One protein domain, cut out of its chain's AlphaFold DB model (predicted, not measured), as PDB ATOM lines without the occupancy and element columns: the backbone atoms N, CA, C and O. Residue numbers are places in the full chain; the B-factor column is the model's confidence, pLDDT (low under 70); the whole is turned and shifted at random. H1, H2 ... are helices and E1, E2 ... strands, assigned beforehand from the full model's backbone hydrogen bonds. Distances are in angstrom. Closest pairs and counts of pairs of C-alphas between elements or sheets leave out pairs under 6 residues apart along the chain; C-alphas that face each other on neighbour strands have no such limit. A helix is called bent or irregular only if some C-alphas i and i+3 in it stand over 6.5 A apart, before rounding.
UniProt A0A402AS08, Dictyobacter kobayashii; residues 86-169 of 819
ATOM      1  N   TYR A  86       9.763  38.010  82.276       80.19
ATOM      2  CA  TYR A  86       9.327  37.398  81.027       80.19
ATOM      3  C   TYR A  86       7.930  37.884  80.656       80.19
ATOM      4  O   TYR A  86       6.991  37.701  81.428       80.19
ATOM      5  N   GLY A  87       7.799  38.490  79.474       81.69
ATOM      6  CA  GLY A  87       6.529  39.008  78.963       81.69
ATOM      7  C   GLY A  87       5.956  40.197  79.742       81.69
ATOM      8  O   GLY A  87       4.747  40.242  79.941       81.69
ATOM      9  N   ILE A  88       6.785  41.145  80.193       88.00
ATOM     10  CA  ILE A  88       6.336  42.301  81.002       88.00
ATOM     11  C   ILE A  88       5.542  43.356  80.211       88.00
ATOM     12  O   ILE A  88       5.003  44.284  80.807       88.00
ATOM     13  N   GLY A  89       5.543  43.266  78.879       79.06
ATOM     14  CA  GLY A  89       4.998  44.282  77.982       79.06
ATOM     15  C   GLY A  89       3.487  44.217  77.762       79.06
ATOM     16  O   GLY A  89       2.976  45.068  77.045       79.06
ATOM     17  N   ASP A  90       2.779  43.228  78.323       75.06
ATOM     18  CA  ASP A  90       1.307  43.107  78.282       75.06
ATOM     19  C   ASP A  90       0.674  43.401  76.898       75.06
ATOM     20  O   ASP A  90      -0.323  44.112  76.787       75.06
ATOM     21  N   ASP A  91       1.255  42.858  75.820       63.44
ATOM     22  CA  ASP A  91       0.827  43.040  74.413       63.44
ATOM     23  C   ASP A  91       1.017  44.434  73.807       63.44
ATOM     24  O   ASP A  91       0.588  44.700  72.678       63.44
ATOM     25  N   VAL A  92       1.710  45.319  74.514       70.88
ATOM     26  CA  VAL A  92       2.077  46.630  74.004       70.88
ATOM     27  C   VAL A  92       3.332  46.522  73.145       70.88
ATOM     28  O   VAL A  92       4.347  45.921  73.499       70.88
ATOM     29  N   ILE A  93       3.250  47.165  71.991       72.19
ATOM     30  CA  ILE A  93       4.370  47.424  71.100       72.19
ATOM     31  C   ILE A  93       5.469  48.219  71.837       72.19
ATOM     32  O   ILE A  93       5.214  49.290  72.392       72.19
ATOM     33  N   PHE A  94       6.703  47.716  71.821       75.94
ATOM     34  CA  PHE A  94       7.844  48.392  72.438       75.94
ATOM     35  C   PHE A  94       8.185  49.711  71.717       75.94
ATOM     36  O   PHE A  94       8.131  49.777  70.495       75.94
ATOM     37  N   ASN A  95       8.516  50.766  72.467       75.62
ATOM     38  CA  ASN A  95       8.924  52.088  71.960       75.62
ATOM     39  C   ASN A  95       9.734  52.831  73.045       75.62
ATOM     40  O   ASN A  95       9.843  52.314  74.160       75.62
ATOM     41  N   ALA A  96      10.264  54.031  72.774       73.50
ATOM     42  CA  ALA A  96      11.080  54.776  73.744       73.50
ATOM     43  C   ALA A  96      10.470  54.953  75.136       73.50
ATOM     44  O   ALA A  96      11.189  54.862  76.130       73.50
ATOM     45  N   SER A  97       9.156  55.175  75.245       78.19
ATOM     46  CA  SER A  97       8.507  55.386  76.551       78.19
ATOM     47  C   SER A  97       8.579  54.155  77.463       78.19
ATOM     48  O   SER A  97       8.423  54.265  78.677       78.19
ATOM     49  N   HIS A  98       8.875  52.987  76.890       86.00
ATOM     50  CA  HIS A  98       8.995  51.714  77.588       86.00
ATOM     51  C   HIS A  98      10.433  51.374  78.019       86.00
ATOM     52  O   HIS A  98      10.632  50.414  78.767       86.00
ATOM     53  N   LEU A  99      11.439  52.147  77.586       86.12
ATOM     54  CA  LEU A  99      12.856  51.907  77.894       86.12
ATOM     55  C   LEU A  99      13.129  51.840  79.398       86.12
ATOM     56  O   LEU A  99      13.790  50.917  79.871       86.12
ATOM     57  N   GLU A 100      12.592  52.799  80.152       87.62
ATOM     58  CA  GLU A 100      12.789  52.877  81.599       87.62
ATOM     59  C   GLU A 100      12.151  51.681  82.319       87.62
ATOM     60  O   GLU A 100      12.737  51.129  83.248       87.62
ATOM     61  N   GLN A 101      10.971  51.241  81.873       88.75
ATOM     62  CA  GLN A 101      10.294  50.069  82.429       88.75
ATOM     63  C   GLN A 101      11.099  48.790  82.175       88.75
ATOM     64  O   GLN A 101      11.290  47.990  83.093       88.75
ATOM     65  N   LEU A 102      11.591  48.612  80.945       88.75
ATOM     66  CA  LEU A 102      12.436  47.477  80.575       88.75
ATOM     67  C   LEU A 102      13.736  47.462  81.389       88.75
ATOM     68  O   LEU A 102      14.154  46.413  81.870       88.75
ATOM     69  N   TRP A 103      14.347  48.627  81.591       89.38
ATOM     70  CA  TRP A 103      15.544  48.778  82.411       89.38
ATOM     71  C   TRP A 103      15.303  48.477  83.892       89.38
ATOM     72  O   TRP A 103      16.041  47.682  84.470       89.38
ATOM     73  N   LYS A 104      14.246  49.030  84.499       87.00
ATOM     74  CA  LYS A 104      13.874  48.771  85.904       87.00
ATOM     75  C   LYS A 104      13.651  47.289  86.196       87.00
ATOM     76  O   LYS A 104      13.938  46.821  87.297       87.00
ATOM     77  N   ALA A 105      13.166  46.538  85.208       85.31
ATOM     78  CA  ALA A 105      12.997  45.095  85.319       85.31
ATOM     79  C   ALA A 105      14.339  44.335  85.398       85.31
ATOM     80  O   ALA A 105      14.374  43.212  85.897       85.31
ATOM     81  N   LEU A 106      15.438  44.932  84.923       84.75
ATOM     82  CA  LEU A 106      16.746  44.288  84.772       84.75
ATOM     83  C   LEU A 106      17.824  44.839  85.713       84.75
ATOM     84  O   LEU A 106      18.744  44.102  86.059       84.75
ATOM     85  N   GLU A 107      17.724  46.095  86.154       81.00
ATOM     86  CA  GLU A 107      18.788  46.787  86.903       81.00
ATOM     87  C   GLU A 107      19.192  46.075  88.211       81.00
ATOM     88  O   GLU A 107      20.342  46.162  88.642       81.00
ATOM     89  N   HIS A 108      18.254  45.338  88.816       75.62
ATOM     90  CA  HIS A 108      18.437  44.642  90.089       75.62
ATOM     91  C   HIS A 108      18.859  43.174  89.935       75.62
ATOM     92  O   HIS A 108      19.113  42.533  90.951       75.62
ATOM     93  N   VAL A 109      18.946  42.633  88.711       72.38
ATOM     94  CA  VAL A 109      19.236  41.207  88.475       72.38
ATOM     95  C   VAL A 109      20.751  41.007  88.269       72.38
ATOM     96  O   VAL A 109      21.273  41.265  87.179       72.38
ATOM     97  N   PRO A 110      21.517  40.548  89.281       57.12
ATOM     98  CA  PRO A 110      22.982  40.651  89.269       57.12
ATOM     99  C   PRO A 110      23.659  39.746  88.233       57.12
ATOM    100  O   PRO A 110      24.766  40.048  87.784       57.12
ATOM    101  N   SER A 111      22.992  38.656  87.854       59.12
ATOM    102  CA  SER A 111      23.433  37.633  86.899       59.12
ATOM    103  C   SER A 111      23.391  38.080  85.433       59.12
ATOM    104  O   SER A 111      23.967  37.397  84.590       59.12
ATOM    105  N   TYR A 112      22.761  39.218  85.118       65.25
ATOM    106  CA  TYR A 112      22.545  39.687  83.742       65.25
ATOM    107  C   TYR A 112      23.116  41.092  83.523       65.25
ATOM    108  O   TYR A 112      22.415  42.031  83.159       65.25
ATOM    109  N   GLN A 113      24.424  41.241  83.760       71.06
ATOM    110  CA  GLN A 113      25.152  42.482  83.460       71.06
ATOM    111  C   GLN A 113      25.184  42.787  81.955       71.06
ATOM    112  O   GLN A 113      25.188  43.954  81.569       71.06
ATOM    113  N   VAL A 114      25.190  41.743  81.124       73.94
ATOM    114  CA  VAL A 114      25.117  41.819  79.663       73.94
ATOM    115  C   VAL A 114      23.853  41.101  79.209       73.94
ATOM    116  O   VAL A 114      23.613  39.964  79.616       73.94
ATOM    117  N   VAL A 115      23.058  41.760  78.372       79.12
ATOM    118  CA  VAL A 115      21.808  41.241  77.802       79.12
ATOM    119  C   VAL A 115      21.834  41.374  76.287       79.12
ATOM    120  O   VAL A 115      22.300  42.381  75.759       79.12
ATOM    121  N   THR A 116      21.344  40.369  75.568       82.69
ATOM    122  CA  THR A 116      21.197  40.452  74.109       82.69
ATOM    123  C   THR A 116      19.868  41.097  73.720       82.69
ATOM    124  O   THR A 116      18.910  41.072  74.494       82.69
ATOM    125  N   VAL A 117      19.753  41.612  72.491       78.44
ATOM    126  CA  VAL A 117      18.466  42.067  71.922       78.44
ATOM    127  C   VAL A 117      17.411  40.972  72.055       78.44
ATOM    128  O   VAL A 117      16.265  41.241  72.408       78.44
ATOM    129  N   ARG A 118      17.799  39.712  71.838       78.44
ATOM    130  CA  ARG A 118      16.905  38.565  71.995       78.44
ATOM    131  C   ARG A 118      16.424  38.392  73.436       78.44
ATOM    132  O   ARG A 118      15.250  38.084  73.637       78.44
ATOM    133  N   ASP A 119      17.294  38.595  74.420       82.62
ATOM    134  CA  ASP A 119      16.908  38.559  75.833       82.62
ATOM    135  C   ASP A 119      15.917  39.679  76.146       82.62
ATOM    136  O   ASP A 119      14.867  39.412  76.720       82.62
ATOM    137  N   LEU A 120      16.186  40.903  75.681       87.06
ATOM    138  CA  LEU A 120      15.295  42.054  75.856       87.06
ATOM    139  C   LEU A 120      13.920  41.835  75.203       87.06
ATOM    140  O   LEU A 120      12.888  42.139  75.802       87.06
ATOM    141  N   VAL A 121      13.887  41.233  74.011       81.69
ATOM    142  CA  VAL A 121      12.642  40.840  73.334       81.69
ATOM    143  C   VAL A 121      11.875  39.802  74.149       81.69
ATOM    144  O   VAL A 121      10.658  39.911  74.263       81.69
ATOM    145  N   ASN A 122      12.550  38.815  74.740       83.50
ATOM    146  CA  ASN A 122      11.890  37.823  75.593       83.50
ATOM    147  C   ASN A 122      11.375  38.448  76.896       83.50
ATOM    148  O   ASN A 122      10.279  38.112  77.349       83.50
ATOM    149  N   VAL A 123      12.132  39.381  77.475       87.44
ATOM    150  CA  VAL A 123      11.719  40.125  78.669       87.44
ATOM    151  C   VAL A 123      10.439  40.901  78.389       87.44
ATOM    152  O   VAL A 123       9.500  40.826  79.179       87.44
ATOM    153  N   TRP A 124      10.357  41.576  77.241       87.88
ATOM    154  CA  TRP A 124       9.194  42.380  76.882       87.88
ATOM    155  C   TRP A 124       8.009  41.554  76.357       87.88
ATOM    156  O   TRP A 124       6.901  41.664  76.877       87.88
ATOM    157  N   TYR A 125       8.228  40.697  75.356       80.00
ATOM    158  CA  TYR A 125       7.169  40.013  74.600       80.00
ATOM    159  C   TYR A 125       6.910  38.558  75.026       80.00
ATOM    160  O   TYR A 125       5.893  37.976  74.641       80.00
ATOM    161  N   GLY A 126       7.807  37.941  75.800       83.12
ATOM    162  CA  GLY A 126       7.647  36.571  76.290       83.12
ATOM    163  C   GLY A 126       7.432  35.542  75.171       83.12
ATOM    164  O   GLY A 126       8.140  35.539  74.164       83.12
ATOM    165  N   GLU A 127       6.425  34.672  75.324       73.94
ATOM    166  CA  GLU A 127       6.085  33.610  74.350       73.94
ATOM    167  C   GLU A 127       5.631  34.156  72.987       73.94
ATOM    168  O   GLU A 127       5.523  33.405  72.018       73.94
ATOM    169  N   ARG A 128       5.359  35.463  72.902       67.31
ATOM    170  CA  ARG A 128       4.842  36.147  71.712       67.31
ATOM    171  C   ARG A 128       5.939  36.859  70.920       67.31
ATOM    172  O   ARG A 128       5.643  37.602  69.988       67.31
ATOM    173  N   ALA A 129       7.204  36.654  71.287       67.81
ATOM    174  CA  ALA A 129       8.352  37.167  70.557       67.81
ATOM    175  C   ALA A 129       8.384  36.650  69.106       67.81
ATOM    176  O   ALA A 129       8.378  35.441  68.863       67.81
ATOM    177  N   ILE A 130       8.484  37.570  68.145       62.50
ATOM    178  CA  ILE A 130       8.730  37.280  66.725       62.50
ATOM    179  C   ILE A 130      10.045  37.939  66.274       62.50
ATOM    180  O   ILE A 130      10.493  38.886  66.927       62.50
ATOM    181  N   PRO A 131      10.684  37.476  65.181       60.34
ATOM    182  CA  PRO A 131      11.951  38.040  64.703       60.34
ATOM    183  C   PRO A 131      11.926  39.560  64.480       60.34
ATOM    184  O   PRO A 131      12.907  40.244  64.756       60.34
ATOM    185  N   GLU A 132      10.794  40.107  64.040       61.72
ATOM    186  CA  GLU A 132      10.598  41.535  63.784       61.72
ATOM    187  C   GLU A 132      10.690  42.385  65.062       61.72
ATOM    188  O   GLU A 132      11.117  43.537  65.005       61.72
ATOM    189  N   HIS A 133      10.354  41.823  66.230       72.25
ATOM    190  CA  HIS A 133      10.481  42.527  67.507       72.25
ATOM    191  C   HIS A 133      11.941  42.809  67.871       72.25
ATOM    192  O   HIS A 133      12.209  43.814  68.523       72.25
ATOM    193  N   ALA A 134      12.881  41.957  67.446       68.50
ATOM    194  CA  ALA A 134      14.307  42.192  67.660       68.50
ATOM    195  C   ALA A 134      14.805  43.379  66.836       68.50
ATOM    196  O   ALA A 134      15.522  44.224  67.362       68.50
ATOM    197  N   MET A 135      14.362  43.485  65.579       60.81
ATOM    198  CA  MET A 135      14.686  44.631  64.727       60.81
ATOM    199  C   MET A 135      14.152  45.929  65.334       60.81
ATOM    200  O   MET A 135      14.909  46.871  65.516       60.81
ATOM    201  N   TRP A 136      12.878  45.940  65.737       65.00
ATOM    202  CA  TRP A 136      12.270  47.114  66.360       65.00
ATOM    203  C   TRP A 136      12.974  47.519  67.654       65.00
ATOM    204  O   TRP A 136      13.308  48.683  67.856       65.00
ATOM    205  N   LEU A 137      13.221  46.562  68.548       79.06
ATOM    206  CA  LEU A 137      13.889  46.868  69.802       79.06
ATOM    207  C   LEU A 137      15.298  47.417  69.539       79.06
ATOM    208  O   LEU A 137      15.675  48.376  70.200       79.06
ATOM    209  N   SER A 138      16.026  46.890  68.546       73.19
ATOM    210  CA  SER A 138      17.317  47.448  68.116       73.19
ATOM    211  C   SER A 138      17.188  48.887  67.615       73.19
ATOM    212  O   SER A 138      17.941  49.738  68.077       73.19
ATOM    213  N   ASP A 139      16.203  49.185  66.761       70.25
ATOM    214  CA  ASP A 139      15.969  50.542  66.248       70.25
ATOM    215  C   ASP A 139      15.708  51.527  67.407       70.25
ATOM    216  O   ASP A 139      16.322  52.589  67.477       70.25
ATOM    217  N   VAL A 140      14.884  51.149  68.392       76.00
ATOM    218  CA  VAL A 140      14.623  51.977  69.588       76.00
ATOM    219  C   VAL A 140      15.878  52.126  70.456       76.00
ATOM    220  O   VAL A 140      16.127  53.207  70.996       76.00
ATOM    221  N   MET A 141      16.686  51.065  70.599       78.38
ATOM    222  CA  MET A 141      17.950  51.129  71.342       78.38
ATOM    223  C   MET A 141      18.961  52.074  70.682       78.38
ATOM    224  O   MET A 141      19.706  52.743  71.398       78.38
ATOM    225  N   GLU A 142      19.009  52.104  69.351       70.88
ATOM    226  CA  GLU A 142      19.966  52.893  68.573       70.88
ATOM    227  C   GLU A 142      19.521  54.350  68.400       70.88
ATOM    228  O   GLU A 142      20.348  55.258  68.502       70.88
ATOM    229  N   GLU A 143      18.230  54.584  68.156       66.50
ATOM    230  CA  GLU A 143      17.722  55.892  67.731       66.50
ATOM    231  C   GLU A 143      17.050  56.689  68.855       66.50
ATOM    232  O   GLU A 143      17.052  57.919  68.800       66.50
ATOM    233  N   GLU A 144      16.500  56.035  69.883       74.94
ATOM    234  CA  GLU A 144      15.605  56.700  70.843       74.94
ATOM    235  C   GLU A 144      16.086  56.651  72.309       74.94
ATOM    236  O   GLU A 144      15.437  57.211  73.195       74.94
ATOM    237  N   GLN A 145      17.241  56.038  72.605       78.38
ATOM    238  CA  GLN A 145      17.808  56.075  73.958       78.38
ATOM    239  C   GLN A 145      18.370  57.463  74.328       78.38
ATOM    240  O   GLN A 145      18.979  58.134  73.487       78.38
ATOM    241  N   PRO A 146      18.241  57.895  75.600       73.44
ATOM    242  CA  PRO A 146      18.920  59.090  76.094       73.44
ATOM    243  C   PRO A 146      20.444  58.953  75.995       73.44
ATOM    244  O   PRO A 146      21.018  57.947  76.413       73.44
ATOM    245  N   TYR A 147      21.123  59.980  75.480       75.69
ATOM    246  CA  TYR A 147      22.580  59.938  75.297       75.69
ATOM    247  C   TYR A 147      23.389  60.219  76.556       75.69
ATOM    248  O   TYR A 147      24.466  59.632  76.712       75.69
ATOM    249  N   ASP A 148      22.888  61.122  77.403       74.25
ATOM    250  CA  ASP A 148      23.553  61.526  78.648       74.25
ATOM    251  C   ASP A 148      23.555  60.363  79.643       74.25
ATOM    252  O   ASP A 148      24.532  60.126  80.347       74.25
ATOM    253  N   GLU A 149      22.464  59.599  79.640       75.69
ATOM    254  CA  GLU A 149      22.181  58.549  80.605       75.69
ATOM    255  C   GLU A 149      21.495  57.340  79.938       75.69
ATOM    256  O   GLU A 149      20.310  57.078  80.160       75.69
ATOM    257  N   PRO A 150      22.219  56.584  79.093       78.31
ATOM    258  CA  PRO A 150      21.644  55.436  78.411       78.31
ATOM    259  C   PRO A 150      21.334  54.321  79.411       78.31
ATOM    260  O   PRO A 150      22.179  53.932  80.222       78.31
ATOM    261  N   TYR A 151      20.133  53.760  79.310       83.50
ATOM    262  CA  TYR A 151      19.723  52.598  80.094       83.50
ATOM    263  C   TYR A 151      20.504  51.334  79.700       83.50
ATOM    264  O   TYR A 151      20.836  50.510  80.556       83.50
ATOM    265  N   PHE A 152      20.832  51.216  78.410       82.88
ATOM    266  CA  PHE A 152      21.534  50.085  77.815       82.88
ATOM    267  C   PHE A 152      22.708  50.590  76.970       82.88
ATOM    268  O   PHE A 152      22.532  51.360  76.029       82.88
ATOM    269  N   THR A 153      23.929  50.160  77.288       77.94
ATOM    270  CA  THR A 153      25.136  50.548  76.532       77.94
ATOM    271  C   THR A 153      25.579  49.398  75.629       77.94
ATOM    272  O   THR A 153      25.771  48.312  76.160       77.94
ATOM    273  N   PRO A 154      25.815  49.595  74.318       73.19
ATOM    274  CA  PRO A 154      26.309  48.530  73.446       73.19
ATOM    275  C   PRO A 154      27.578  47.862  73.990       73.19
ATOM    276  O   PRO A 154      28.540  48.541  74.359       73.19
ATOM    277  N   ALA A 155      27.591  46.533  74.017       69.38
ATOM    278  CA  ALA A 155      28.765  45.739  74.337       69.38
ATOM    279  C   ALA A 155      29.564  45.508  73.053       69.38
ATOM    280  O   ALA A 155      29.290  44.584  72.298       69.38
ATOM    281  N   GLY A 156      30.543  46.373  72.773       57.53
ATOM    282  CA  GLY A 156      31.292  46.356  71.508       57.53
ATOM    283  C   GLY A 156      32.027  45.041  71.210       57.53
ATOM    284  O   GLY A 156      32.431  44.812  70.072       57.53
ATOM    285  N   GLU A 157      32.195  44.171  72.209       59.09
ATOM    286  CA  GLU A 157      32.777  42.840  72.048       59.09
ATOM    287  C   GLU A 157      31.779  41.784  71.541       59.09
ATOM    288  O   GLU A 157      32.205  40.742  71.040       59.09
ATOM    289  N   ILE A 158      30.470  42.027  71.674       63.31
ATOM    290  CA  ILE A 158      29.402  41.055  71.419       63.31
ATOM    291  C   ILE A 158      28.307  41.717  70.571       63.31
ATOM    292  O   ILE A 158      27.639  42.657  70.996       63.31
ATOM    293  N   SER A 159      28.101  41.205  69.356       62.62
ATOM    294  CA  SER A 159      27.051  41.706  68.460       62.62
ATOM    295  C   SER A 159      25.675  41.600  69.122       62.62
ATOM    296  O   SER A 159      25.362  40.575  69.720       62.62
ATOM    297  N   GLU A 160      24.849  42.640  68.972       71.19
ATOM    298  CA  GLU A 160      23.479  42.692  69.512       71.19
ATOM    299  C   GLU A 160      23.394  42.532  71.042       71.19
ATOM    300  O   GLU A 160      22.365  42.101  71.565       71.19
ATOM    301  N   ALA A 161      24.455  42.871  71.778       76.94
ATOM    302  CA  ALA A 161      24.465  42.831  73.235       76.94
ATOM    303  C   ALA A 161      24.657  44.213  73.856       76.94
ATOM    304  O   ALA A 161      25.285  45.103  73.282       76.94
ATOM    305  N   TYR A 162      24.120  44.367  75.062       78.81
ATOM    306  CA  TYR A 162      24.108  45.608  75.813       78.81
ATOM    307  C   TYR A 162      24.453  45.361  77.281       78.81
ATOM    308  O   TYR A 162      23.946  44.432  77.906       78.81
ATOM    309  N   TYR A 163      25.279  46.231  77.852       78.56
ATOM    310  CA  TYR A 163      25.449  46.367  79.289       78.56
ATOM    311  C   TYR A 163      24.232  47.082  79.886       78.56
ATOM    312  O   TYR A 163      23.880  48.181  79.445       78.56
ATOM    313  N   VAL A 164      23.606  46.479  80.898       80.75
ATOM    314  CA  VAL A 164      22.493  47.088  81.645       80.75
ATOM    315  C   VAL A 164      23.062  48.082  82.656       80.75
ATOM    316  O   VAL A 164      23.898  47.712  83.484       80.75
ATOM    317  N   ARG A 165      22.616  49.344  82.609       77.56
ATOM    318  CA  ARG A 165      23.018  50.362  83.592       77.56
ATOM    319  C   ARG A 165      22.597  49.934  85.002       77.56
ATOM    320  O   ARG A 165      21.458  49.514  85.190       77.56
ATOM    321  N   ARG A 166      23.473  50.076  86.000       73.31
ATOM    322  CA  ARG A 166      23.141  49.805  87.411       73.31
ATOM    323  C   ARG A 166      22.947  51.102  88.191       73.31
ATOM    324  O   ARG A 166      23.620  52.094  87.933       73.31
ATOM    325  N   THR A 167      22.018  51.081  89.144       60.91
ATOM    326  CA  THR A 167      21.615  52.230  89.975       60.91
ATOM    327  C   THR A 167      22.638  52.623  91.044       60.91
ATOM    328  O   THR A 167      22.516  53.691  91.638       60.91
ATOM    329  N   GLN A 168      23.668  51.808  91.288       51.12
ATOM    330  CA  GLN A 168      24.787  52.145  92.166       51.12
ATOM    331  C   GLN A 168      26.072  52.190  91.352       51.12
ATOM    332  O   GLN A 168      26.492  51.152  90.853       51.12
ATOM    333  N   GLU A 169      26.639  53.394  91.234       52.09
ATOM    334  CA  GLU A 169      28.002  53.682  90.778       52.09
ATOM    335  C   GLU A 169      28.473  52.770  89.638       52.09
ATOM    336  O   GLU A 169      29.121  51.748  89.868       52.09
TER     337      GLU A 169
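This is residues 86 to 169 of the 819 residues of a protein of Dictyobacter kobayashii (UniProt A0A402AS08). A small three-stranded antiparallel sheet forms one side of this domain, and three helices gather on its other side, each only grazing the sheet. H2 and H3 make a helical hairpin, and H1 is set crosswise to both. The 84 printed residues hold three named helices and three named strands, in the order H1 E1 H2 H3 E2 E3; the class is mixed, and the sheet's order is E1 - E3 - E2. The whole is compact, with a radius of gyration of the C-alphas of 11.8 A and spans of 34 by 24 by 23 A.

Find the sheet at E1, residues 114 to 116, E3, residues 161 to 164, and E2, residues 152 to 154. E3 ends at C-alpha 164, (22.493, 47.088, 81.645). H3, residues 131 to 143, runs 19.0 A from C-alpha 131 at (11.951, 38.040, 64.703). H2, residues 117 to 128, spans 14.9 A, and H1, residues 96 to 104, 13.8 A; both are irregular, with C-alphas 124 and 127 9.6 A apart and C-alphas 97 and 100 7.1 A apart.

Look first at inner strand E3: N 115 and O 162 of E1 and E3 are 2.9 A apart, and in the hairpin E2 and E3, N 163 and O 153 are 2.7 A apart, both within hydrogen-bond range. E1, H2 H3, E2 form a split strand-helix-strand unit, two strands of one sheet that are not neighbours, with helices between them along the chain and E3 between them in the sheet; its crossover is right-handed. H2, with residues 117 to 121 alone, touches H3 at a steep tilt of 44 degrees, opposite ways; their closest C-alphas, Val 117 and Ala 134, are 6.0 A apart. H1 and H2 only just touch, with 3 pairs of C-alphas within 8 A, the closest Leu 102 and Trp 124 at 7.1 A. O i to N i+4 pairs within range number 3 of 5 in H1, 6 of 8 in H2 and 8 of 9 in H3.

The C-alphas farthest apart, Ile 130 and Glu 169, are 34.9 A apart. The printed part has no cut, and no link is long. Its mean pLDDT is 74.8; look for values under 70 at, among others, residues 128 to 132, 155 to 159 and 167 to 169.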